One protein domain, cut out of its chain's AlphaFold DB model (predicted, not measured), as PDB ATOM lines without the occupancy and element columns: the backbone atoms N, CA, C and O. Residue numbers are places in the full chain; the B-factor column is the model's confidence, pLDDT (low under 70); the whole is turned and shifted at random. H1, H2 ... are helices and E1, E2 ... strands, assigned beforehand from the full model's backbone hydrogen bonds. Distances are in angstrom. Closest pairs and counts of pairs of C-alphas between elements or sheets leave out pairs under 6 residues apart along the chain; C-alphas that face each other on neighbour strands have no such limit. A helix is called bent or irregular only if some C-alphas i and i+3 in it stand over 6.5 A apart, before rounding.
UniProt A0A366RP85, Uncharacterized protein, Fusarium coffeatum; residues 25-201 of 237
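Overview. This is residues 25 to 201 of the 237 residues of an uncharacterized protein of Fusarium coffeatum (UniProt A0A366RP85). Helix H1 lies near the middle of a rounded body, with H2 crossing it on one side, H5 crossing it on another, and the small pair of strands E3 and E4 on a third. H2 in turn packs on a second small pair, E1 and E2, while H3 and H4 lie farther out and long stretches without named elements run round the outside. The printed part has 177 residues, with five named helices and four named strands in the order H1, E1, H2, E2, H3, H4, E3, E4, H5; each sheet has two parallel strands. Of the 75 residues in named elements, under half of those printed, helices hold 60, and the class is mostly helix. The whole is compact, with a radius of gyration of the C-alphas of 15.6 A and spans of 39 by 38 by 31 A.

Arrangement. H1, residues 25 to 37, touches H2, residues 65 to 76, at a steep tilt of 54 degrees, the same way; their closest C-alphas, of Ala 26 and Val 66, are 4.5 A apart. E1, residues 56 to 59, and E2, residues 81 to 85, are parallel neighbours, with N 59 and O 83 2.8 A apart, within hydrogen-bond range. E1, H2 and E2 form a strand-helix-strand unit, two parallel strands with a helix between them in the chain, with a right-handed crossover. The closest C-alphas of H2 and E1, of Gly 67 and Ile 59, are 6.2 A apart. H3, residues 88 to 101, is close to H2 but not clearly touching, with the closest C-alphas, of Leu 101 and Gln 72, 7.8 A apart. H4, residues 128 to 134, touches no helix but is near E3, residues 145 to 147. E3 and E4, residues 157 to 159, are parallel, with N 158 and O 145 2.9 A apart, within hydrogen-bond range. The closest C-alphas of H1 and E3, of Ala 33 and Ala 146, are 5.7 A apart. H5, residues 180 to 193, touches H1 at a steep tilt of 54 degrees, opposite ways, closest at the C-alphas of Val 184 and Ser 31, 5.7 A. Every O i to N i+4 pair is within hydrogen-bond range in H2, H4 and H5, against 8 of 9 in H1 and 6 of 10 in H3.

Along the chain. H1 begins at C-alpha 25, (-120.943, 3.144, 581.221), and is 16.5 A long; H2 is 16.9 A. H3, 21.0 A, is irregular, with C-alphas 89 and 92 7.3 A apart. H5, 20.5 A, ends at C-alpha 193, (-125.578, -12.150, 589.296). E2, 13.7 A, is the longest strand by residues.

Size, cuts and confidence. The C-alphas of Thr 123 and Ala 193 are the two farthest apart, 43.3 A. The printed part has no cut. The links H1 to E1, H3 to H4 and E4 to H5 are long; in the second, residues 108 to 109 pair in parallel with residues 84 to 85 of E2. The mean pLDDT of the printed part is 81.7, and residues 97 to 125 and 136 to 141 are under 70.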
ATOM      1  N   ILE A  25    -121.919   2.524 582.134       90.69
ATOM      2  CA  ILE A  25    -120.943   3.144 581.221       90.69
ATOM      3  C   ILE A  25    -119.511   2.817 581.647       90.69
ATOM      4  O   ILE A  25    -118.695   2.429 580.818       90.69
ATOM      5  N   ALA A  26    -119.202   2.971 582.936       92.38
ATOM      6  CA  ALA A  26    -117.851   2.757 583.434       92.38
ATOM      7  C   ALA A  26    -117.440   1.283 583.355       92.38
ATOM      8  O   ALA A  26    -116.323   0.980 582.939       92.38
ATOM      9  N   ALA A  27    -118.361   0.385 583.706       93.75
ATOM     10  CA  ALA A  27    -118.157  -1.051 583.643       93.75
ATOM     11  C   ALA A  27    -117.982  -1.533 582.199       93.75
ATOM     12  O   ALA A  27    -117.019  -2.231 581.917       93.75
ATOM     13  N   HIS A  28    -118.817  -1.078 581.262       93.75
ATOM     14  CA  HIS A  28    -118.681  -1.427 579.846       93.75
ATOM     15  C   HIS A  28    -117.358  -0.958 579.250       93.75
ATOM     16  O   HIS A  28    -116.714  -1.724 578.544       93.75
ATOM     17  N   THR A  29    -116.936   0.279 579.531       94.81
ATOM     18  CA  THR A  29    -115.638   0.773 579.049       94.81
ATOM     19  C   THR A  29    -114.489  -0.062 579.614       94.81
ATOM     20  O   THR A  29    -113.576  -0.423 578.876       94.81
ATOM     21  N   ALA A  30    -114.544  -0.409 580.904       96.50
ATOM     22  CA  ALA A  30    -113.546  -1.271 581.530       96.50
ATOM     23  C   ALA A  30    -113.543  -2.688 580.928       96.50
ATOM     24  O   ALA A  30    -112.480  -3.209 580.603       96.50
ATOM     25  N   SER A  31    -114.714  -3.293 580.720       95.50
ATOM     26  CA  SER A  31    -114.848  -4.596 580.062       95.50
ATOM     27  C   SER A  31    -114.344  -4.568 578.621       95.50
ATOM     28  O   SER A  31    -113.681  -5.507 578.206       95.50
ATOM     29  N   ASP A  32    -114.604  -3.505 577.858       94.88
ATOM     30  CA  ASP A  32    -114.090  -3.373 576.491       94.88
ATOM     31  C   ASP A  32    -112.557  -3.297 576.481       94.88
ATOM     32  O   ASP A  32    -111.902  -4.016 575.726       94.88
ATOM     33  N   ALA A  33    -111.974  -2.507 577.390       95.81
ATOM     34  CA  ALA A  33    -110.527  -2.430 577.558       95.81
ATOM     35  C   ALA A  33    -109.916  -3.802 577.887       95.81
ATOM     36  O   ALA A  33    -108.979  -4.241 577.226       95.81
ATOM     37  N   LEU A  34    -110.465  -4.497 578.886       96.88
ATOM     38  CA  LEU A  34    -109.924  -5.759 579.392       96.88
ATOM     39  C   LEU A  34    -110.159  -6.929 578.423       96.88
ATOM     40  O   LEU A  34    -109.240  -7.684 578.125       96.88
ATOM     41  N   LEU A  35    -111.376  -7.083 577.906       95.62
ATOM     42  CA  LEU A  35    -111.783  -8.274 577.155       95.62
ATOM     43  C   LEU A  35    -111.536  -8.140 575.654       95.62
ATOM     44  O   LEU A  35    -111.187  -9.122 575.010       95.62
ATOM     45  N   ASN A  36    -111.742  -6.953 575.079       94.25
ATOM     46  CA  ASN A  36    -111.726  -6.779 573.624       94.25
ATOM     47  C   ASN A  36    -110.429  -6.162 573.117       94.25
ATOM     48  O   ASN A  36    -109.953  -6.567 572.062       94.25
ATOM     49  N   VAL A  37    -109.862  -5.208 573.857       93.81
ATOM     50  CA  VAL A  37    -108.597  -4.568 573.474       93.81
ATOM     51  C   VAL A  37    -107.406  -5.370 573.992       93.81
ATOM     52  O   VAL A  37    -106.568  -5.813 573.212       93.81
ATOM     53  N   ILE A  38    -107.350  -5.627 575.301       94.31
ATOM     54  CA  ILE A  38    -106.281  -6.439 575.900       94.31
ATOM     55  C   ILE A  38    -106.481  -7.928 575.568       94.31
ATOM     56  O   ILE A  38    -105.503  -8.660 575.425       94.31
ATOM     57  N   GLY A  39    -107.715  -8.399 575.367       94.62
ATOM     58  CA  GLY A  39    -107.976  -9.793 574.980       94.62
ATOM     59  C   GLY A  39    -107.901 -10.780 576.148       94.62
ATOM     60  O   GLY A  39    -107.499 -11.932 575.964       94.62
ATOM     61  N   LEU A  40    -108.220 -10.326 577.360       95.06
ATOM     62  CA  LEU A  40    -108.225 -11.169 578.551       95.06
ATOM     63  C   LEU A  40    -109.356 -12.191 578.496       95.06
ATOM     64  O   LEU A  40    -110.483 -11.875 578.110       95.06
ATOM     65  N   GLY A  41    -109.053 -13.409 578.937       95.31
ATOM     66  CA  GLY A  41    -110.086 -14.376 579.263       95.31
ATOM     67  C   GLY A  41    -110.788 -13.981 580.559       95.31
ATOM     68  O   GLY A  41    -110.200 -13.348 581.437       95.31
ATOM     69  N   PHE A  42    -112.043 -14.393 580.695       96.44
ATOM     70  CA  PHE A  42    -112.797 -14.296 581.939       96.44
ATOM     71  C   PHE A  42    -113.417 -15.670 582.236       96.44
ATOM     72  O   PHE A  42    -114.580 -15.914 581.894       96.44
ATOM     73  N   PRO A  43    -112.637 -16.599 582.830       92.69
ATOM     74  CA  PRO A  43    -113.079 -17.972 583.066       92.69
ATOM     75  C   PRO A  43    -114.403 -18.099 583.837       92.69
ATOM     76  O   PRO A  43    -115.224 -18.913 583.419       92.69
ATOM     77  N   PRO A  44    -114.695 -17.283 584.877       91.75
ATOM     78  CA  PRO A  44    -115.962 -17.397 585.605       91.75
ATOM     79  C   PRO A  44    -117.219 -17.163 584.746       91.75
ATOM     80  O   PRO A  44    -118.300 -17.628 585.100       91.75
ATOM     81  N   ALA A  45    -117.086 -16.468 583.611       94.88
ATOM     82  CA  ALA A  45    -118.175 -16.180 582.674       94.88
ATOM     83  C   ALA A  45    -118.029 -16.919 581.331       94.88
ATOM     84  O   ALA A  45    -118.689 -16.543 580.359       94.88
ATOM     85  N   ASP A  46    -117.151 -17.926 581.254       95.00
ATOM     86  CA  ASP A  46    -116.875 -18.687 580.030       95.00
ATOM     87  C   ASP A  46    -116.577 -17.771 578.823       95.00
ATOM     88  O   ASP A  46    -117.160 -17.858 577.732       95.00
ATOM     89  N   VAL A  47    -115.704 -16.788 579.063       96.56
ATOM     90  CA  VAL A  47    -115.143 -15.931 578.017       96.56
ATOM     91  C   VAL A  47    -113.699 -16.367 577.774       96.56
ATOM     92  O   VAL A  47    -112.861 -16.200 578.666       96.56
ATOM     93  N   PRO A  48    -113.382 -16.915 576.589       95.19
ATOM     94  CA  PRO A  48    -112.023 -17.322 576.266       95.19
ATOM     95  C   PRO A  48    -111.129 -16.098 576.056       95.19
ATOM     96  O   PRO A  48    -111.593 -15.024 575.672       95.19
ATOM     97  N   GLY A  49    -109.830 -16.279 576.271       94.56
ATOM     98  CA  GLY A  49    -108.825 -15.246 576.058       94.56
ATOM     99  C   GLY A  49    -107.540 -15.569 576.808       94.56
ATOM    100  O   GLY A  49    -107.298 -16.710 577.202       94.56
ATOM    101  N   ILE A  50    -106.708 -14.556 577.009       93.25
ATOM    102  CA  ILE A  50    -105.425 -14.714 577.692       93.25
ATOM    103  C   ILE A  50    -105.638 -15.044 579.167       93.25
ATOM    104  O   ILE A  50    -106.377 -14.350 579.867       93.25
ATOM    105  N   SER A  51    -104.938 -16.077 579.640       91.31
ATOM    106  CA  SER A  51    -104.859 -16.398 581.065       91.31
ATOM    107  C   SER A  51    -104.078 -15.324 581.820       91.31
ATOM    108  O   SER A  51    -103.009 -14.893 581.384       91.31
ATOM    109  N   VAL A  52    -104.608 -14.927 582.975       90.94
ATOM    110  CA  VAL A  52    -104.032 -13.899 583.856       90.94
ATOM    111  C   VAL A  52    -103.064 -14.471 584.898       90.94
ATOM    112  O   VAL A  52    -102.450 -13.715 585.648       90.94
ATOM    113  N   SER A  53    -102.913 -15.799 584.956       88.56
ATOM    114  CA  SER A  53    -102.044 -16.468 585.931       88.56
ATOM    115  C   SER A  53    -100.596 -15.994 585.799       88.56
ATOM    116  O   SER A  53    -100.024 -16.035 584.710       88.56
ATOM    117  N   GLY A  54    -100.006 -15.539 586.908       85.19
ATOM    118  CA  GLY A  54     -98.641 -15.007 586.945       85.19
ATOM    119  C   GLY A  54     -98.445 -13.667 586.222       85.19
ATOM    120  O   GLY A  54     -97.309 -13.223 586.087       85.19
ATOM    121  N   LYS A  55     -99.515 -13.012 585.746       87.19
ATOM    122  CA  LYS A  55     -99.447 -11.706 585.074       87.19
ATOM    123  C   LYS A  55     -99.855 -10.577 586.019       87.19
ATOM    124  O   LYS A  55    -100.699 -10.755 586.897       87.19
ATOM    125  N   GLY A  56     -99.267  -9.402 585.802       88.31
ATOM    126  CA  GLY A  56     -99.680  -8.156 586.441       88.31
ATOM    127  C   GLY A  56    -100.458  -7.248 585.497       88.31
ATOM    128  O   GLY A  56    -100.321  -7.348 584.278       88.31
ATOM    129  N   ILE A  57    -101.265  -6.354 586.064       91.00
ATOM    130  CA  ILE A  57    -101.959  -5.296 585.325       91.00
ATOM    131  C   ILE A  57    -101.748  -3.941 585.997       91.00
ATOM    132  O   ILE A  57    -101.886  -3.818 587.213       91.00
ATOM    133  N   LEU A  58    -101.438  -2.922 585.194       90.75
ATOM    134  CA  LEU A  58    -101.418  -1.524 585.614       90.75
ATOM    135  C   LEU A  58    -102.683  -0.820 585.119       90.75
ATOM    136  O   LEU A  58    -102.966  -0.798 583.924       90.75
ATOM    137  N   ILE A  59    -103.422  -0.208 586.039       91.31
ATOM    138  CA  ILE A  59    -104.611   0.591 585.752       91.31
ATOM    139  C   ILE A  59    -104.269   2.059 585.993       91.31
ATOM    140  O   ILE A  59    -104.239   2.544 587.129       91.31
ATOM    141  N   TRP A  60    -104.018   2.778 584.901       88.75
ATOM    142  CA  TRP A  60    -103.750   4.211 584.948       88.75
ATOM    143  C   TRP A  60    -105.045   4.996 585.199       88.75
ATOM    144  O   TRP A  60    -106.011   4.874 584.447       88.75
ATOM    145  N   GLY A  61    -105.093   5.799 586.265       85.44
ATOM    146  CA  GLY A  61    -106.306   6.517 586.672       85.44
ATOM    147  C   GLY A  61    -107.300   5.646 587.450       85.44
ATOM    148  O   GLY A  61    -108.515   5.739 587.248       85.44
ATOM    149  N   GLY A  62    -106.800   4.821 588.370       87.12
ATOM    150  CA  GLY A  62    -107.569   3.904 589.214       87.12
ATOM    151  C   GLY A  62    -108.672   4.563 590.047       87.12
ATOM    152  O   GLY A  62    -109.668   3.913 590.322       87.12
ATOM    153  N   ALA A  63    -108.543   5.848 590.398       85.44
ATOM    154  CA  ALA A  63    -109.569   6.604 591.131       85.44
ATOM    155  C   ALA A  63    -110.754   7.082 590.259       85.44
ATOM    156  O   ALA A  63    -111.726   7.638 590.771       85.44
ATOM    157  N   SER A  64    -110.684   6.907 588.937       87.56
ATOM    158  CA  SER A  64    -111.803   7.207 588.038       87.56
ATOM    159  C   SER A  64    -112.891   6.133 588.134       87.56
ATOM    160  O   SER A  64    -112.617   4.996 588.515       87.56
ATOM    161  N   SER A  65    -114.124   6.437 587.707       90.44
ATOM    162  CA  SER A  65    -115.176   5.410 587.673       90.44
ATOM    163  C   SER A  65    -114.778   4.207 586.809       90.44
ATOM    164  O   SER A  65    -115.080   3.080 587.174       90.44
ATOM    165  N   VAL A  66    -114.084   4.430 585.685       93.38
ATOM    166  CA  VAL A  66    -113.601   3.347 584.807       93.38
ATOM    167  C   VAL A  66    -112.489   2.548 585.484       93.38
ATOM    168  O   VAL A  66    -112.553   1.325 585.483       93.38
ATOM    169  N   GLY A  67    -111.515   3.210 586.117       92.19
ATOM    170  CA  GLY A  67    -110.418   2.545 586.827       92.19
ATOM    171  C   GLY A  67    -110.894   1.694 588.008       92.19
ATOM    172  O   GLY A  67    -110.432   0.566 588.187       92.19
ATOM    173  N   ILE A  68    -111.884   2.179 588.760       91.56
ATOM    174  CA  ILE A  68    -112.532   1.435 589.849       91.56
ATOM    175  C   ILE A  68    -113.224   0.170 589.319       91.56
ATOM    176  O   ILE A  68    -113.114  -0.896 589.931       91.56
ATOM    177  N   MET A  69    -113.924   0.269 588.184       94.31
ATOM    178  CA  MET A  69    -114.568  -0.887 587.548       94.31
ATOM    179  C   MET A  69    -113.535  -1.862 586.986       94.31
ATOM    180  O   MET A  69    -113.632  -3.056 587.240       94.31
ATOM    181  N   ALA A  70    -112.506  -1.363 586.297       95.56
ATOM    182  CA  ALA A  70    -111.419  -2.178 585.762       95.56
ATOM    183  C   ALA A  70    -110.694  -2.953 586.866       95.56
ATOM    184  O   ALA A  70    -110.382  -4.123 586.679       95.56
ATOM    185  N   THR A  71    -110.497  -2.341 588.037       92.88
ATOM    186  CA  THR A  71    -109.866  -3.007 589.186       92.88
ATOM    187  C   THR A  71    -110.722  -4.166 589.700       92.88
ATOM    188  O   THR A  71    -110.215  -5.268 589.904       92.88
ATOM    189  N   GLN A  72    -112.031  -3.943 589.857       93.06
ATOM    190  CA  GLN A  72    -112.973  -4.986 590.279       93.06
ATOM    191  C   GLN A  72    -113.055  -6.131 589.263       93.06
ATOM    192  O   GLN A  72    -112.967  -7.296 589.642       93.06
ATOM    193  N   ILE A  73    -113.155  -5.808 587.970       95.19
ATOM    194  CA  ILE A  73    -113.227  -6.809 586.898       95.19
ATOM    195  C   ILE A  73    -111.909  -7.588 586.790       95.19
ATOM    196  O   ILE A  73    -111.939  -8.805 586.657       95.19
ATOM    197  N   ALA A  74    -110.751  -6.928 586.895       93.81
ATOM    198  CA  ALA A  74    -109.450  -7.598 586.883       93.81
ATOM    199  C   ALA A  74    -109.304  -8.577 588.059       93.81
ATOM    200  O   ALA A  74    -108.815  -9.694 587.882       93.81
ATOM    201  N   ARG A  75    -109.783  -8.208 589.254       91.12
ATOM    202  CA  ARG A  75    -109.797  -9.134 590.390       91.12
ATOM    203  C   ARG A  75    -110.666 -10.355 590.111       91.12
ATOM    204  O   ARG A  75    -110.189 -11.468 590.305       91.12
ATOM    205  N   ALA A  76    -111.893 -10.142 589.640       92.44
ATOM    206  CA  ALA A  76    -112.818 -11.225 589.310       92.44
ATOM    207  C   ALA A  76    -112.288 -12.120 588.170       92.44
ATOM    208  O   ALA A  76    -112.518 -13.323 588.161       92.44
ATOM    209  N   ALA A  77    -111.496 -11.561 587.249       92.81
ATOM    210  CA  ALA A  77    -110.801 -12.327 586.215       92.81
ATOM    211  C   ALA A  77    -109.652 -13.201 586.762       92.81
ATOM    212  O   ALA A  77    -109.174 -14.082 586.050       92.81
ATOM    213  N   GLY A  78    -109.208 -12.972 588.005       91.06
ATOM    214  CA  GLY A  78    -108.184 -13.768 588.685       91.06
ATOM    215  C   GLY A  78    -106.789 -13.140 588.742       91.06
ATOM    216  O   GLY A  78    -105.829 -13.851 589.045       91.06
ATOM    217  N   PHE A  79    -106.631 -11.838 588.466       90.25
ATOM    218  CA  PHE A  79    -105.325 -11.188 588.617       90.25
ATOM    219  C   PHE A  79    -104.830 -11.267 590.071       90.25
ATOM    220  O   PHE A  79    -105.541 -10.911 591.018       90.25
ATOM    221  N   GLN A  80    -103.581 -11.711 590.230       85.00
ATOM    222  CA  GLN A  80    -102.870 -11.713 591.511       85.00
ATOM    223  C   GLN A  80    -102.196 -10.363 591.779       85.00
ATOM    224  O   GLN A  80    -102.175  -9.910 592.919       85.00
ATOM    225  N   TYR A  81    -101.697  -9.699 590.729       86.75
ATOM    226  CA  TYR A  81    -100.954  -8.444 590.834       86.75
ATOM    227  C   TYR A  81    -101.700  -7.315 590.110       86.75
ATOM    228  O   TYR A  81    -101.701  -7.245 588.880       86.75
ATOM    229  N   ILE A  82    -102.348  -6.431 590.873       89.00
ATOM    230  CA  ILE A  82    -103.070  -5.262 590.350       89.00
ATOM    231  C   ILE A  82    -102.404  -3.993 590.885       89.00
ATOM    232  O   ILE A  82    -102.352  -3.759 592.095       89.00
ATOM    233  N   PHE A  83    -101.916  -3.165 589.968       86.94
ATOM    234  CA  PHE A  83    -101.294  -1.874 590.237       86.94
ATOM    235  C   PHE A  83    -102.211  -0.765 589.741       86.94
ATOM    236  O   PHE A  83    -102.840  -0.893 588.691       86.94
ATOM    237  N   VAL A  84    -102.287   0.342 590.474       86.94
ATOM    238  CA  VAL A  84    -103.140   1.472 590.093       86.94
ATOM    239  C   VAL A  84    -102.374   2.782 590.192       86.94
ATOM    240  O   VAL A  84    -101.479   2.926 591.020       86.94
ATOM    241  N   THR A  85    -102.747   3.773 589.390       85.19
ATOM    242  CA  THR A  85    -102.301   5.156 589.605       85.19
ATOM    243  C   THR A  85    -103.462   6.026 590.070       85.19
ATOM    244  O   THR A  85    -104.596   5.881 589.610       85.19
ATOM    245  N   ALA A  86    -103.217   6.913 591.028       80.88
ATOM    246  CA  ALA A  86    -104.203   7.854 591.550       80.88
ATOM    247  C   ALA A  86    -103.483   9.014 592.243       80.88
ATOM    248  O   ALA A  86    -102.360   8.849 592.707       80.88
ATOM    249  N   SER A  87    -104.130  10.172 592.378       76.06
ATOM    250  CA  SER A  87    -103.561  11.270 593.170       76.06
ATOM    251  C   SER A  87    -103.338  10.845 594.623       76.06
ATOM    252  O   SER A  87    -104.200  10.172 595.192       76.06
ATOM    253  N   THR A  88    -102.252  11.310 595.244       75.56
ATOM    254  CA  THR A  88    -101.852  10.963 596.626       75.56
ATOM    255  C   THR A  88    -102.993  11.052 597.647       75.56
ATOM    256  O   THR A  88    -103.183  10.140 598.450       75.56
ATOM    257  N   LYS A  89    -103.843  12.088 597.559       76.25
ATOM    258  CA  LYS A  89    -105.022  12.252 598.435       76.25
ATOM    259  C   LYS A  89    -106.014  11.077 598.407       76.25
ATOM    260  O   LYS A  89    -106.748  10.894 599.364       76.25
ATOM    261  N   ASN A  90    -106.034  10.292 597.327       76.12
ATOM    262  CA  ASN A  90    -106.952   9.167 597.126       76.12
ATOM    263  C   ASN A  90    -106.320   7.810 597.453       76.12
ATOM    264  O   ASN A  90    -107.008   6.799 597.361       76.12
ATOM    265  N   HIS A  91    -105.028   7.738 597.793       78.88
ATOM    266  CA  HIS A  91    -104.349   6.451 598.003       78.88
ATOM    267  C   HIS A  91    -104.956   5.659 599.162       78.88
ATOM    268  O   HIS A  91    -105.225   4.467 599.012       78.88
ATOM    269  N   ASN A  92    -105.207   6.321 600.294       75.94
ATOM    270  CA  ASN A  92    -105.799   5.684 601.472       75.94
ATOM    271  C   ASN A  92    -107.222   5.200 601.187       75.94
ATOM    272  O   ASN A  92    -107.530   4.040 601.447       75.94
ATOM    273  N   ASP A  93    -108.051   6.047 600.579       74.19
ATOM    274  CA  ASP A  93    -109.438   5.708 600.256       74.19
ATOM    275  C   ASP A  93    -109.536   4.611 599.192       74.19
ATOM    276  O   ASP A  93    -110.413   3.755 599.266       74.19
ATOM    277  N   MET A  94    -108.613   4.574 598.228       75.00
ATOM    278  CA  MET A  94    -108.527   3.491 597.246       75.00
ATOM    279  C   MET A  94    -108.191   2.160 597.914       75.00
ATOM    280  O   MET A  94    -108.875   1.168 597.671       75.00
ATOM    281  N   LYS A  95    -107.188   2.134 598.800       73.38
ATOM    282  CA  LYS A  95    -106.862   0.935 599.585       73.38
ATOM    283  C   LYS A  95    -108.042   0.518 600.468       73.38
ATOM    284  O   LYS A  95    -108.406  -0.656 600.498       73.38
ATOM    285  N   ALA A  96    -108.679   1.473 601.144       71.44
ATOM    286  CA  ALA A  96    -109.805   1.221 602.035       71.44
ATOM    287  C   ALA A  96    -111.055   0.731 601.291       71.44
ATOM    288  O   ALA A  96    -111.673  -0.231 601.730       71.44
ATOM    289  N   GLY A  97    -111.415   1.333 600.155       65.06
ATOM    290  CA  GLY A  97    -112.582   0.948 599.355       65.06
ATOM    291  C   GLY A  97    -112.431  -0.410 598.668       65.06
ATOM    292  O   GLY A  97    -113.424  -1.088 598.404       65.06
ATOM    293  N   GLN A  98    -111.190  -0.833 598.421       66.50
ATOM    294  CA  GLN A  98    -110.867  -2.119 597.805       66.50
ATOM    295  C   GLN A  98    -110.672  -3.258 598.815       66.50
ATOM    296  O   GLN A  98    -110.902  -4.422 598.486       66.50
ATOM    297  N   LYS A  99    -110.358  -2.948 600.076       67.75
ATOM    298  CA  LYS A  99    -110.198  -3.954 601.136       67.75
ATOM    299  C   LYS A  99    -111.465  -4.805 601.383       67.75
ATOM    300  O   LYS A  99    -111.331  -6.027 601.422       67.75
ATOM    301  N   PRO A 100    -112.699  -4.251 601.454       61.34
ATOM    302  CA  PRO A 100    -113.934  -5.044 601.530       61.34
ATOM    303  C   PRO A 100    -114.221  -5.899 600.290       61.34
ATOM    304  O   PRO A 100    -115.112  -6.739 600.331       61.34
ATOM    305  N   LEU A 101    -113.521  -5.655 599.178       59.38
ATOM    306  CA  LEU A 101    -113.595  -6.445 597.947       59.38
ATOM    307  C   LEU A 101    -112.546  -7.575 597.917       59.38
ATOM    308  O   LEU A 101    -112.427  -8.268 596.912       59.38
ATOM    309  N   GLY A 102    -111.756  -7.750 598.986       60.25
ATOM    310  CA  GLY A 102    -110.674  -8.740 599.031       60.25
ATOM    311  C   GLY A 102    -109.544  -8.446 598.038       60.25
ATOM    312  O   GLY A 102    -108.855  -9.371 597.597       60.25
ATOM    313  N   ILE A 103    -109.392  -7.178 597.639       64.25
ATOM    314  CA  ILE A 103    -108.337  -6.708 596.740       64.25
ATOM    315  C   ILE A 103    -107.240  -6.068 597.590       64.25
ATOM    316  O   ILE A 103    -107.473  -5.074 598.280       64.25
ATOM    317  N   GLU A 104    -106.036  -6.629 597.518       62.53
ATOM    318  CA  GLU A 104    -104.828  -6.006 598.050       62.53
ATOM    319  C   GLU A 104    -104.145  -5.240 596.914       62.53
ATOM    320  O   GLU A 104    -103.599  -5.831 595.982       62.53
ATOM    321  N   LEU A 105    -104.237  -3.908 596.945       58.97
ATOM    322  CA  LEU A 105    -103.528  -3.057 595.989       58.97
ATOM    323  C   LEU A 105    -102.028  -3.131 596.266       58.97
ATOM    324  O   LEU A 105    -101.584  -2.650 597.308       58.97
ATOM    325  N   ALA A 106    -101.259  -3.669 595.316       53.47
ATOM    326  CA  ALA A 106     -99.817  -3.835 595.477       53.47
ATOM    327  C   ALA A 106     -99.106  -2.478 595.632       53.47
ATOM    328  O   ALA A 106     -98.358  -2.286 596.586       53.47
ATOM    329  N   ILE A 107     -99.363  -1.514 594.735       56.50
ATOM    330  CA  ILE A 107     -98.802  -0.149 594.790       56.50
ATOM    331  C   ILE A 107     -99.788   0.847 594.151       56.50
ATOM    332  O   ILE A 107    -100.405   0.544 593.126       56.50
ATOM    333  N   ALA A 108     -99.923   2.037 594.754       56.69
ATOM    334  CA  ALA A 108    -100.572   3.204 594.156       56.69
ATOM    335  C   ALA A 108     -99.512   4.265 593.819       56.69
ATOM    336  O   ALA A 108     -98.864   4.782 594.727       56.69
ATOM    337  N   PHE A 109     -99.323   4.580 592.535       64.81
ATOM    338  CA  PHE A 109     -98.400   5.640 592.102       64.81
ATOM    339  C   PHE A 109     -99.127   6.984 592.002       64.81
ATOM    340  O   PHE A 109    -100.294   7.026 591.595       64.81
ATOM    341  N   ASP A 110     -98.446   8.077 592.359       58.94
ATOM    342  CA  ASP A 110     -98.963   9.424 592.118       58.94
ATOM    343  C   ASP A 110     -98.858   9.762 590.632       58.94
ATOM    344  O   ASP A 110     -97.789   9.681 590.030       58.94
ATOM    345  N   THR A 111     -99.986  10.130 590.037       58.00
ATOM    346  CA  THR A 111    -100.046  10.636 588.666       58.00
ATOM    347  C   THR A 111    -101.104  11.722 588.627       58.00
ATOM    348  O   THR A 111    -102.268  11.480 588.972       58.00
ATOM    349  N   VAL A 112    -100.729  12.919 588.183       50.62
ATOM    350  CA  VAL A 112    -101.662  14.041 588.033       50.62
ATOM    351  C   VAL A 112    -102.330  13.932 586.665       50.62
ATOM    352  O   VAL A 112    -102.117  14.741 585.768       50.62
ATOM    353  N   GLY A 113    -103.150  12.897 586.490       52.06
ATOM    354  CA  GLY A 113    -104.115  12.864 585.402       52.06
ATOM    355  C   GLY A 113    -105.239  13.837 585.737       52.06
ATOM    356  O   GLY A 113    -106.194  13.466 586.419       52.06
ATOM    357  N   LYS A 114    -105.141  15.098 585.301       50.72
ATOM    358  CA  LYS A 114    -106.358  15.913 585.170       50.72
ATOM    359  C   LYS A 114    -107.190  15.226 584.091       50.72
ATOM    360  O   LYS A 114    -106.621  14.808 583.093       50.72
ATOM    361  N   GLY A 115    -108.494  15.050 584.302       49.81
ATOM    362  CA  GLY A 115    -109.385  14.535 583.263       49.81
ATOM    363  C   GLY A 115    -109.348  15.488 582.072       49.81
ATOM    364  O   GLY A 115    -110.076  16.473 582.042       49.81
ATOM    365  N   THR A 116    -108.421  15.262 581.154       47.31
ATOM    366  CA  THR A 116    -108.167  16.124 580.013       47.31
ATOM    367  C   THR A 116    -108.849  15.517 578.805       47.31
ATOM    368  O   THR A 116    -108.884  14.303 578.619       47.31
ATOM    369  N   THR A 117    -109.385  16.376 577.947       53.47
ATOM    370  CA  THR A 117    -109.907  15.984 576.634       53.47
ATOM    371  C   THR A 117    -108.808  15.473 575.693       53.47
ATOM    372  O   THR A 117    -109.130  14.950 574.635       53.47
ATOM    373  N   ASN A 118    -107.530  15.607 576.084       56.75
ATOM    374  CA  ASN A 118    -106.325  15.250 575.330       56.75
ATOM    375  C   ASN A 118    -105.317  14.509 576.234       56.75
ATOM    376  O   ASN A 118    -105.396  14.613 577.454       56.75
ATOM    377  N   HIS A 119    -104.316  13.841 575.656       54.78
ATOM    378  CA  HIS A 119    -103.316  13.009 576.363       54.78
ATOM    379  C   HIS A 119    -102.310  13.742 577.264       54.78
ATOM    380  O   HIS A 119    -101.441  13.099 577.847       54.78
ATOM    381  N   GLY A 120    -102.422  15.066 577.401       58.59
ATOM    382  CA  GLY A 120    -101.384  15.889 578.025       58.59
ATOM    383  C   GLY A 120    -100.111  15.968 577.164       58.59
ATOM    384  O   GLY A 120    -100.059  15.386 576.080       58.59
ATOM    385  N   PRO A 121     -99.098  16.742 577.588       60.84
ATOM    386  CA  PRO A 121     -97.804  16.754 576.915       60.84
ATOM    387  C   PRO A 121     -97.056  15.421 577.140       60.84
ATOM    388  O   PRO A 121     -97.218  14.829 578.208       60.84
ATOM    389  N   PRO A 122     -96.199  14.977 576.197       60.72
ATOM    390  CA  PRO A 122     -95.451  13.712 576.300       60.72
ATOM    391  C   PRO A 122     -94.629  13.587 577.598       60.72
ATOM    392  O   PRO A 122     -94.678  12.578 578.294       60.72
ATOM    393  N   THR A 123     -93.986  14.683 578.009       62.22
ATOM    394  CA  THR A 123     -93.161  14.786 579.227       62.22
ATOM    395  C   THR A 123     -93.944  15.208 580.479       62.22
ATOM    396  O   THR A 123     -93.366  15.661 581.468       62.22
ATOM    397  N   GLY A 124     -95.276  15.117 580.443       63.84
ATOM    398  CA  GLY A 124     -96.144  15.493 581.555       63.84
ATOM    399  C   GLY A 124     -96.174  14.464 582.696       63.84
ATOM    400  O   GLY A 124     -95.765  13.318 582.530       63.84
ATOM    401  N   PRO A 125     -96.752  14.821 583.860       63.41
ATOM    402  CA  PRO A 125     -96.881  13.921 585.018       63.41
ATOM    403  C   PRO A 125     -97.907  12.787 584.815       63.41
ATOM    404  O   PRO A 125     -98.226  12.049 585.749       63.41
ATOM    405  N   SER A 126     -98.511  12.699 583.628       70.00
ATOM    406  CA  SER A 126     -99.472  11.675 583.236       70.00
ATOM    407  C   SER A 126     -99.568  11.628 581.716       70.00
ATOM    408  O   SER A 126     -99.742  12.672 581.094       70.00
ATOM    409  N   GLY A 127     -99.523  10.428 581.137       72.44
ATOM    410  CA  GLY A 127     -99.700  10.235 579.700       72.44
ATOM    411  C   GLY A 127     -99.404   8.800 579.241       72.44
ATOM    412  O   GLY A 127     -98.876   7.999 580.022       72.44
ATOM    413  N   PRO A 128     -99.733   8.464 577.980       76.06
ATOM    414  CA  PRO A 128     -99.446   7.155 577.390       76.06
ATOM    415  C   PRO A 128     -97.955   6.779 577.429       76.06
ATOM    416  O   PRO A 128     -97.619   5.649 577.772       76.06
ATOM    417  N   GLU A 129     -97.058   7.736 577.169       76.56
ATOM    418  CA  GLU A 129     -95.602   7.523 577.215       76.56
ATOM    419  C   GLU A 129     -95.130   7.122 578.618       76.56
ATOM    420  O   GLU A 129     -94.464   6.102 578.786       76.56
ATOM    421  N   LEU A 130     -95.551   7.860 579.650       75.94
ATOM    422  CA  LEU A 130     -95.219   7.528 581.035       75.94
ATOM    423  C   LEU A 130     -95.820   6.182 581.465       75.94
ATOM    424  O   LEU A 130     -95.182   5.433 582.203       75.94
ATOM    425  N   THR A 131     -97.018   5.844 580.972       77.56
ATOM    426  CA  THR A 131     -97.633   4.523 581.195       77.56
ATOM    427  C   THR A 131     -96.743   3.416 580.642       77.56
ATOM    428  O   THR A 131     -96.500   2.425 581.326       77.56
ATOM    429  N   ARG A 132     -96.218   3.597 579.427       77.12
ATOM    430  CA  ARG A 132     -95.288   2.652 578.809       77.12
ATOM    431  C   ARG A 132     -93.970   2.576 579.576       77.12
ATOM    432  O   ARG A 132     -93.517   1.476 579.840       77.12
ATOM    433  N   LEU A 133     -93.385   3.702 579.983       76.88
ATOM    434  CA  LEU A 133     -92.140   3.721 580.766       76.88
ATOM    435  C   LEU A 133     -92.286   3.029 582.131       76.88
ATOM    436  O   LEU A 133     -91.367   2.348 582.578       76.88
ATOM    437  N   ALA A 134     -93.442   3.182 582.784       74.94
ATOM    438  CA  ALA A 134     -93.750   2.508 584.046       74.94
ATOM    439  C   ALA A 134     -93.871   0.983 583.888       74.94
ATOM    440  O   ALA A 134     -93.684   0.234 584.848       74.94
ATOM    441  N   LEU A 135     -94.182   0.520 582.680       75.31
ATOM    442  CA  LEU A 135     -94.226  -0.885 582.317       75.31
ATOM    443  C   LEU A 135     -92.861  -1.268 581.743       75.31
ATOM    444  O   LEU A 135     -92.607  -1.115 580.553       75.31
ATOM    445  N   SER A 136     -91.964  -1.769 582.595       60.16
ATOM    446  CA  SER A 136     -90.651  -2.273 582.180       60.16
ATOM    447  C   SER A 136     -90.818  -3.476 581.243       60.16
ATOM    448  O   SER A 136     -90.834  -4.624 581.680       60.16
ATOM    449  N   ALA A 137     -90.996  -3.233 579.948       56.00
ATOM    450  CA  ALA A 137     -91.056  -4.297 578.963       56.00
ATOM    451  C   ALA A 137     -89.631  -4.761 578.682       56.00
ATOM    452  O   ALA A 137     -88.867  -4.070 578.012       56.00
ATOM    453  N   SER A 138     -89.267  -5.933 579.196       51.25
ATOM    454  CA  SER A 138     -88.000  -6.571 578.839       51.25
ATOM    455  C   SER A 138     -87.929  -6.901 577.341       51.25
ATOM    456  O   SER A 138     -86.824  -6.990 576.823       51.25
ATOM    457  N   ASN A 139     -89.072  -7.004 576.638       57.00
ATOM    458  CA  ASN A 139     -89.143  -7.157 575.182       57.00
ATOM    459  C   ASN A 139     -90.305  -6.353 574.551       57.00
ATOM    460  O   ASN A 139     -91.413  -6.329 575.100       57.00
ATOM    461  N   PRO A 140     -90.107  -5.748 573.364       54.31
ATOM    462  CA  PRO A 140     -91.199  -5.231 572.538       54.31
ATOM    463  C   PRO A 140     -92.202  -6.349 572.192       54.31
ATOM    464  O   PRO A 140     -91.805  -7.381 571.659       54.31
ATOM    465  N   GLY A 141     -93.493  -6.154 572.489       63.53
ATOM    466  CA  GLY A 141     -94.582  -7.097 572.161       63.53
ATOM    467  C   GLY A 141     -95.228  -7.830 573.348       63.53
ATOM    468  O   GLY A 141     -96.321  -8.373 573.199       63.53
ATOM    469  N   ASP A 142     -94.618  -7.788 574.537       74.62
ATOM    470  CA  ASP A 142     -95.183  -8.418 575.746       74.62
ATOM    471  C   ASP A 142     -96.283  -7.571 576.415       74.62
ATOM    472  O   ASP A 142     -97.061  -8.070 577.235       74.62
ATOM    473  N   LEU A 143     -96.365  -6.284 576.063       85.75
ATOM    474  CA  LEU A 143     -97.359  -5.359 576.598       85.75
ATOM    475  C   LEU A 143     -98.613  -5.314 575.734       85.75
ATOM    476  O   LEU A 143     -98.561  -5.297 574.507       85.75
ATOM    477  N   ARG A 144     -99.756  -5.210 576.407       90.50
ATOM    478  CA  ARG A 144    -101.048  -4.930 575.786       90.50
ATOM    479  C   ARG A 144    -101.612  -3.669 576.401       90.50
ATOM    480  O   ARG A 144    -101.804  -3.614 577.615       90.50
ATOM    481  N   LEU A 145    -101.844  -2.663 575.569       91.12
ATOM    482  CA  LEU A 145    -102.167  -1.319 576.016       91.12
ATOM    483  C   LEU A 145    -103.563  -0.935 575.528       91.12
ATOM    484  O   LEU A 145    -103.944  -1.193 574.389       91.12
ATOM    485  N   ALA A 146    -104.339  -0.317 576.413       92.44
ATOM    486  CA  ALA A 146    -105.674   0.173 576.109       92.44
ATOM    487  C   ALA A 146    -105.848   1.582 576.675       92.44
ATOM    488  O   ALA A 146    -105.382   1.874 577.777       92.44
ATOM    489  N   CYS A 147    -106.539   2.452 575.940       89.88
ATOM    490  CA  CYS A 147    -106.861   3.801 576.391       89.88
ATOM    491  C   CYS A 147    -108.260   4.223 575.935       89.88
ATOM    492  O   CYS A 147    -108.735   3.851 574.862       89.88
ATOM    493  N   THR A 148    -108.916   5.050 576.747       87.00
ATOM    494  CA  THR A 148    -110.239   5.614 576.442       87.00
ATOM    495  C   THR A 148    -110.187   6.779 575.456       87.00
ATOM    496  O   THR A 148    -111.227   7.328 575.107       87.00
ATOM    497  N   LEU A 149    -108.990   7.187 575.034       83.38
ATOM    498  CA  LEU A 149    -108.756   8.173 573.986       83.38
ATOM    499  C   LEU A 149    -107.778   7.562 572.965       83.38
ATOM    500  O   LEU A 149    -106.792   6.956 573.384       83.38
ATOM    501  N   PRO A 150    -108.011   7.702 571.646       81.38
ATOM    502  CA  PRO A 150    -107.072   7.214 570.632       81.38
ATOM    503  C   PRO A 150    -105.703   7.869 570.802       81.38
ATOM    504  O   PRO A 150    -105.668   9.084 570.969       81.38
ATOM    505  N   VAL A 151    -104.601   7.114 570.732       84.50
ATOM    506  CA  VAL A 151    -103.220   7.627 570.843       84.50
ATOM    507  C   VAL A 151    -102.554   7.548 569.460       84.50
ATOM    508  O   VAL A 151    -101.937   6.539 569.143       84.50
ATOM    509  N   PRO A 152    -102.663   8.571 568.588       80.88
ATOM    510  CA  PRO A 152    -102.215   8.442 567.195       80.88
ATOM    511  C   PRO A 152    -100.705   8.229 567.052       80.88
ATOM    512  O   PRO A 152    -100.256   7.666 566.061       80.88
ATOM    513  N   ALA A 153     -99.933   8.693 568.037       81.56
ATOM    514  CA  ALA A 153     -98.482   8.559 568.062       81.56
ATOM    515  C   ALA A 153     -97.999   7.152 568.469       81.56
ATOM    516  O   ALA A 153     -96.810   6.879 568.347       81.56
ATOM    517  N   ASP A 154     -98.886   6.280 568.966       81.94
ATOM    518  CA  ASP A 154     -98.527   4.958 569.482       81.94
ATOM    519  C   ASP A 154     -99.637   3.938 569.179       81.94
ATOM    520  O   ASP A 154    -100.658   3.862 569.867       81.94
ATOM    521  N   SER A 155     -99.428   3.146 568.125       85.69
ATOM    522  CA  SER A 155    -100.402   2.169 567.629       85.69
ATOM    523  C   SER A 155    -100.637   0.979 568.557       85.69
ATOM    524  O   SER A 155    -101.610   0.254 568.349       85.69
ATOM    525  N   ASP A 156     -99.790   0.757 569.569       86.69
ATOM    526  CA  ASP A 156     -99.994  -0.349 570.513       86.69
ATOM    527  C   ASP A 156    -101.158  -0.062 571.475       86.69
ATOM    528  O   ASP A 156    -101.718  -0.986 572.069       86.69
ATOM    529  N   PHE A 157    -101.532   1.213 571.650       88.38
ATOM    530  CA  PHE A 157    -102.703   1.594 572.432       88.38
ATOM    531  C   PHE A 157    -103.982   1.370 571.632       88.38
ATOM    532  O   PHE A 157    -104.386   2.186 570.800       88.38
ATOM    533  N   GLY A 158    -104.696   0.299 571.961       90.06
ATOM    534  CA  GLY A 158    -106.037   0.098 571.438       90.06
ATOM    535  C   GLY A 158    -107.060   1.034 572.092       90.06
ATOM    536  O   GLY A 158    -107.045   1.284 573.301       90.06
ATOM    537  N   PHE A 159    -107.987   1.544 571.284       88.75
ATOM    538  CA  PHE A 159    -109.062   2.417 571.748       88.75
ATOM    539  C   PHE A 159    -110.220   1.616 572.361       88.75
ATOM    540  O   PHE A 159    -110.801   0.755 571.698       88.75
ATOM    541  N   CYS A 160    -110.611   1.948 573.593       89.88
ATOM    542  CA  CYS A 160    -111.753   1.342 574.280       89.88
ATOM    543  C   CYS A 160    -112.868   2.356 574.594       89.88
ATOM    544  O   CYS A 160    -112.617   3.522 574.893       89.88
ATOM    545  N   ALA A 161    -114.129   1.916 574.523       87.88
ATOM    546  CA  ALA A 161    -115.308   2.729 574.837       87.88
ATOM    547  C   ALA A 161    -116.547   1.853 575.104       87.88
ATOM    548  O   ALA A 161    -116.646   0.726 574.630       87.88
ATOM    549  N   SER A 162    -117.523   2.389 575.844       84.75
ATOM    550  CA  SER A 162    -118.668   1.627 576.373       84.75
ATOM    551  C   SER A 162    -119.680   1.129 575.335       84.75
ATOM    552  O   SER A 162    -120.385   0.151 575.593       84.75
ATOM    553  N   PHE A 163    -119.811   1.807 574.192       80.00
ATOM    554  CA  PHE A 163    -120.801   1.464 573.171       80.00
ATOM    555  C   PHE A 163    -120.172   0.602 572.073       80.00
ATOM    556  O   PHE A 163    -119.244   1.033 571.386       80.00
ATOM    557  N   ARG A 164    -120.680  -0.618 571.892       80.00
ATOM    558  CA  ARG A 164    -120.278  -1.535 570.819       80.00
ATOM    559  C   ARG A 164    -121.543  -2.162 570.236       80.00
ATOM    560  O   ARG A 164    -122.165  -2.973 570.927       80.00
ATOM    561  N   PRO A 165    -121.985  -1.778 569.026       76.31
ATOM    562  CA  PRO A 165    -123.117  -2.453 568.408       76.31
ATOM    563  C   PRO A 165    -122.736  -3.912 568.114       76.31
ATOM    564  O   PRO A 165    -121.557  -4.251 568.026       76.31
ATOM    565  N   LYS A 166    -123.722  -4.801 567.974       82.88
ATOM    566  CA  LYS A 166    -123.465  -6.143 567.430       82.88
ATOM    567  C   LYS A 166    -122.935  -6.026 565.995       82.88
ATOM    568  O   LYS A 166    -123.368  -5.140 565.261       82.88
ATOM    569  N   GLY A 167    -122.056  -6.942 565.594       85.94
ATOM    570  CA  GLY A 167    -121.464  -6.963 564.253       85.94
ATOM    571  C   GLY A 167    -120.051  -6.385 564.209       85.94
ATOM    572  O   GLY A 167    -119.415  -6.193 565.240       85.94
ATOM    573  N   SER A 168    -119.540  -6.138 563.007       88.25
ATOM    574  CA  SER A 168    -118.109  -5.915 562.761       88.25
ATOM    575  C   SER A 168    -117.653  -4.454 562.786       88.25
ATOM    576  O   SER A 168    -116.526  -4.185 562.384       88.25
ATOM    577  N   LEU A 169    -118.480  -3.507 563.247       88.75
ATOM    578  CA  LEU A 169    -118.113  -2.086 563.360       88.75
ATOM    579  C   LEU A 169    -118.274  -1.565 564.792       88.75
ATOM    580  O   LEU A 169    -119.274  -1.851 565.444       88.75
ATOM    581  N   ASN A 170    -117.311  -0.784 565.282       85.50
ATOM    582  CA  ASN A 170    -117.387  -0.129 566.588       85.50
ATOM    583  C   ASN A 170    -118.209   1.173 566.550       85.50
ATOM    584  O   ASN A 170    -118.714   1.586 565.509       85.50
ATOM    585  N   ALA A 171    -118.330   1.846 567.703       78.25
ATOM    586  CA  ALA A 171    -119.050   3.121 567.836       78.25
ATOM    587  C   ALA A 171    -118.573   4.233 566.887       78.25
ATOM    588  O   ALA A 171    -119.329   5.159 566.615       78.25
ATOM    589  N   MET A 172    -117.326   4.152 566.421       81.94
ATOM    590  CA  MET A 172    -116.691   5.134 565.543       81.94
ATOM    591  C   MET A 172    -116.697   4.688 564.072       81.94
ATOM    592  O   MET A 172    -116.076   5.339 563.241       81.94
ATOM    593  N   GLY A 173    -117.360   3.573 563.743       84.94
ATOM    594  CA  GLY A 173    -117.425   3.031 562.383       84.94
ATOM    595  C   GLY A 173    -116.167   2.291 561.920       84.94
ATOM    596  O   GLY A 173    -116.097   1.899 560.760       84.94
ATOM    597  N   ALA A 174    -115.183   2.069 562.797       84.94
ATOM    598  CA  ALA A 174    -114.000   1.274 562.476       84.94
ATOM    599  C   ALA A 174    -114.253  -0.228 562.720       84.94
ATOM    600  O   ALA A 174    -115.146  -0.567 563.505       84.94
ATOM    601  N   PRO A 175    -113.479  -1.136 562.097       88.75
ATOM    602  CA  PRO A 175    -113.625  -2.571 562.313       88.75
ATOM    603  C   PRO A 175    -113.542  -2.969 563.794       88.75
ATOM    604  O   PRO A 175    -112.735  -2.436 564.556       88.75
ATOM    605  N   GLN A 176    -114.362  -3.936 564.195       89.69
ATOM    606  CA  GLN A 176    -114.282  -4.611 565.489       89.69
ATOM    607  C   GLN A 176    -114.568  -6.104 565.330       89.69
ATOM    608  O   GLN A 176    -115.190  -6.536 564.360       89.69
ATOM    609  N   ASP A 177    -114.196  -6.882 566.341       90.50
ATOM    610  CA  ASP A 177    -114.646  -8.264 566.472       90.50
ATOM    611  C   ASP A 177    -116.185  -8.326 566.629       90.50
ATOM    612  O   ASP A 177    -116.721  -7.713 567.563       90.50
ATOM    613  N   PRO A 178    -116.901  -9.096 565.784       91.94
ATOM    614  CA  PRO A 178    -118.345  -9.309 565.893       91.94
ATOM    615  C   PRO A 178    -118.845  -9.757 567.272       91.94
ATOM    616  O   PRO A 178    -119.982  -9.459 567.643       91.94
ATOM    617  N   ASN A 179    -117.997 -10.438 568.044       91.88
ATOM    618  CA  ASN A 179    -118.313 -10.981 569.364       91.88
ATOM    619  C   ASN A 179    -117.979 -10.026 570.522       91.88
ATOM    620  O   ASN A 179    -118.222 -10.367 571.682       91.88
ATOM    621  N   SER A 180    -117.461  -8.829 570.228       91.81
ATOM    622  CA  SER A 180    -117.046  -7.825 571.218       91.81
ATOM    623  C   SER A 180    -118.141  -7.512 572.247       91.81
ATOM    624  O   SER A 180    -117.930  -7.620 573.458       91.81
ATOM    625  N   SER A 181    -119.351  -7.211 571.768       91.38
ATOM    626  CA  SER A 181    -120.509  -6.937 572.630       91.38
ATOM    627  C   SER A 181    -120.963  -8.169 573.420       91.38
ATOM    628  O   SER A 181    -121.391  -8.040 574.566       91.38
ATOM    629  N   GLY A 182    -120.822  -9.369 572.848       93.00
ATOM    630  CA  GLY A 182    -121.170 -10.632 573.501       93.00
ATOM    631  C   GLY A 182    -120.273 -10.949 574.698       93.00
ATOM    632  O   GLY A 182    -120.778 -11.338 575.750       93.00
ATOM    633  N   ARG A 183    -118.957 -10.724 574.580       94.38
ATOM    634  CA  ARG A 183    -118.017 -10.905 575.702       94.38
ATOM    635  C   ARG A 183    -118.309  -9.950 576.852       94.38
ATOM    636  O   ARG A 183    -118.394 -10.389 577.997       94.38
ATOM    637  N   VAL A 184    -118.520  -8.667 576.544       94.06
ATOM    638  CA  VAL A 184    -118.883  -7.655 577.552       94.06
ATOM    639  C   VAL A 184    -120.185  -8.043 578.251       94.06
ATOM    640  O   VAL A 184    -120.234  -8.047 579.477       94.06
ATOM    641  N   ARG A 185    -121.211  -8.445 577.489       93.12
ATOM    642  CA  ARG A 185    -122.504  -8.889 578.029       93.12
ATOM    643  C   ARG A 185    -122.346 -10.061 579.003       93.12
ATOM    644  O   ARG A 185    -122.843  -9.959 580.120       93.12
ATOM    645  N   LYS A 186    -121.631 -11.125 578.613       94.44
ATOM    646  CA  LYS A 186    -121.400 -12.314 579.456       94.44
ATOM    647  C   LYS A 186    -120.759 -11.950 580.799       94.44
ATOM    648  O   LYS A 186    -121.241 -12.369 581.847       94.44
ATOM    649  N   VAL A 187    -119.697 -11.143 580.772       94.94
ATOM    650  CA  VAL A 187    -118.997 -10.720 581.997       94.94
ATOM    651  C   VAL A 187    -119.884  -9.828 582.861       94.94
ATOM    652  O   VAL A 187    -119.955 -10.028 584.070       94.94
ATOM    653  N   MET A 188    -120.612  -8.885 582.261       93.50
ATOM    654  CA  MET A 188    -121.542  -8.030 583.001       93.50
ATOM    655  C   MET A 188    -122.663  -8.835 583.663       93.50
ATOM    656  O   MET A 188    -122.967  -8.600 584.828       93.50
ATOM    657  N   GLU A 189    -123.258  -9.800 582.962       93.06
ATOM    658  CA  GLU A 189    -124.299 -10.667 583.525       93.06
ATOM    659  C   GLU A 189    -123.768 -11.524 584.676       93.06
ATOM    660  O   GLU A 189    -124.422 -11.603 585.716       93.06
ATOM    661  N   HIS A 190    -122.561 -12.081 584.540       94.06
ATOM    662  CA  HIS A 190    -121.898 -12.813 585.617       94.06
ATOM    663  C   HIS A 190    -121.700 -11.939 586.867       94.06
ATOM    664  O   HIS A 190    -122.129 -12.301 587.961       94.06
ATOM    665  N   LEU A 191    -121.103 -10.754 586.702       92.50
ATOM    666  CA  LEU A 191    -120.809  -9.840 587.810       92.50
ATOM    667  C   LEU A 191    -122.075  -9.292 588.479       92.50
ATOM    668  O   LEU A 191    -122.090  -9.053 589.683       92.50
ATOM    669  N   LEU A 192    -123.150  -9.078 587.717       89.56
ATOM    670  CA  LEU A 192    -124.427  -8.621 588.265       89.56
ATOM    671  C   LEU A 192    -125.170  -9.726 589.026       89.56
ATOM    672  O   LEU A 192    -125.899  -9.412 589.968       89.56
ATOM    673  N   ALA A 193    -124.988 -10.990 588.632       88.75
ATOM    674  CA  ALA A 193    -125.578 -12.150 589.296       88.75
ATOM    675  C   ALA A 193    -124.814 -12.579 590.562       88.75
ATOM    676  O   ALA A 193    -125.399 -13.209 591.441       88.75
ATOM    677  N   ASN A 194    -123.524 -12.246 590.670       86.81
ATOM    678  CA  ASN A 194    -122.694 -12.598 591.817       86.81
ATOM    679  C   ASN A 194    -122.678 -11.480 592.871       86.81
ATOM    680  O   ASN A 194    -121.942 -10.502 592.757       86.81
ATOM    681  N   ASP A 195    -123.441 -11.650 593.951       79.69
ATOM    682  CA  ASP A 195    -123.559 -10.657 595.030       79.69
ATOM    683  C   ASP A 195    -122.222 -10.268 595.678       79.69
ATOM    684  O   ASP A 195    -122.069  -9.135 596.138       79.69
ATOM    685  N   LYS A 196    -121.240 -11.180 595.700       79.12
ATOM    686  CA  LYS A 196    -119.915 -10.926 596.288       79.12
ATOM    687  C   LYS A 196    -119.003 -10.115 595.367       79.12
ATOM    688  O   LYS A 196    -118.151  -9.381 595.856       79.12
ATOM    689  N   GLU A 197    -119.198 -10.232 594.058       79.75
ATOM    690  CA  GLU A 197    -118.383  -9.579 593.021       79.75
ATOM    691  C   GLU A 197    -119.125  -8.432 592.330       79.75
ATOM    692  O   GLU A 197    -118.664  -7.875 591.330       79.75
ATOM    693  N   ARG A 198    -120.282  -8.052 592.879       84.69
ATOM    694  CA  ARG A 198    -121.127  -7.020 592.307       84.69
ATOM    695  C   ARG A 198    -120.377  -5.694 592.242       84.69
ATOM    696  O   ARG A 198    -119.931  -5.150 593.256       84.69
ATOM    697  N   LEU A 199    -120.303  -5.157 591.028       88.06
ATOM    698  CA  LEU A 199    -119.632  -3.898 590.741       88.06
ATOM    699  C   LEU A 199    -120.246  -2.744 591.534       88.06
ATOM    700  O   LEU A 199    -121.460  -2.534 591.522       88.06
ATOM    701  N   LYS A 200    -119.390  -1.959 592.189       88.25
ATOM    702  CA  LYS A 200    -119.797  -0.796 592.983       88.25
ATOM    703  C   LYS A 200    -118.848   0.381 592.810       88.25
ATOM    704  O   LYS A 200    -117.645   0.217 592.610       88.25
ATOM    705  N   LEU A 201    -119.411   1.583 592.904       87.62
ATOM    706  CA  LEU A 201    -118.650   2.818 593.067       87.62
ATOM    707  C   LEU A 201    -118.632   3.193 594.558       87.62
ATOM    708  O   LEU A 201    -119.666   3.037 595.208       87.62
TER     709      LEU A 201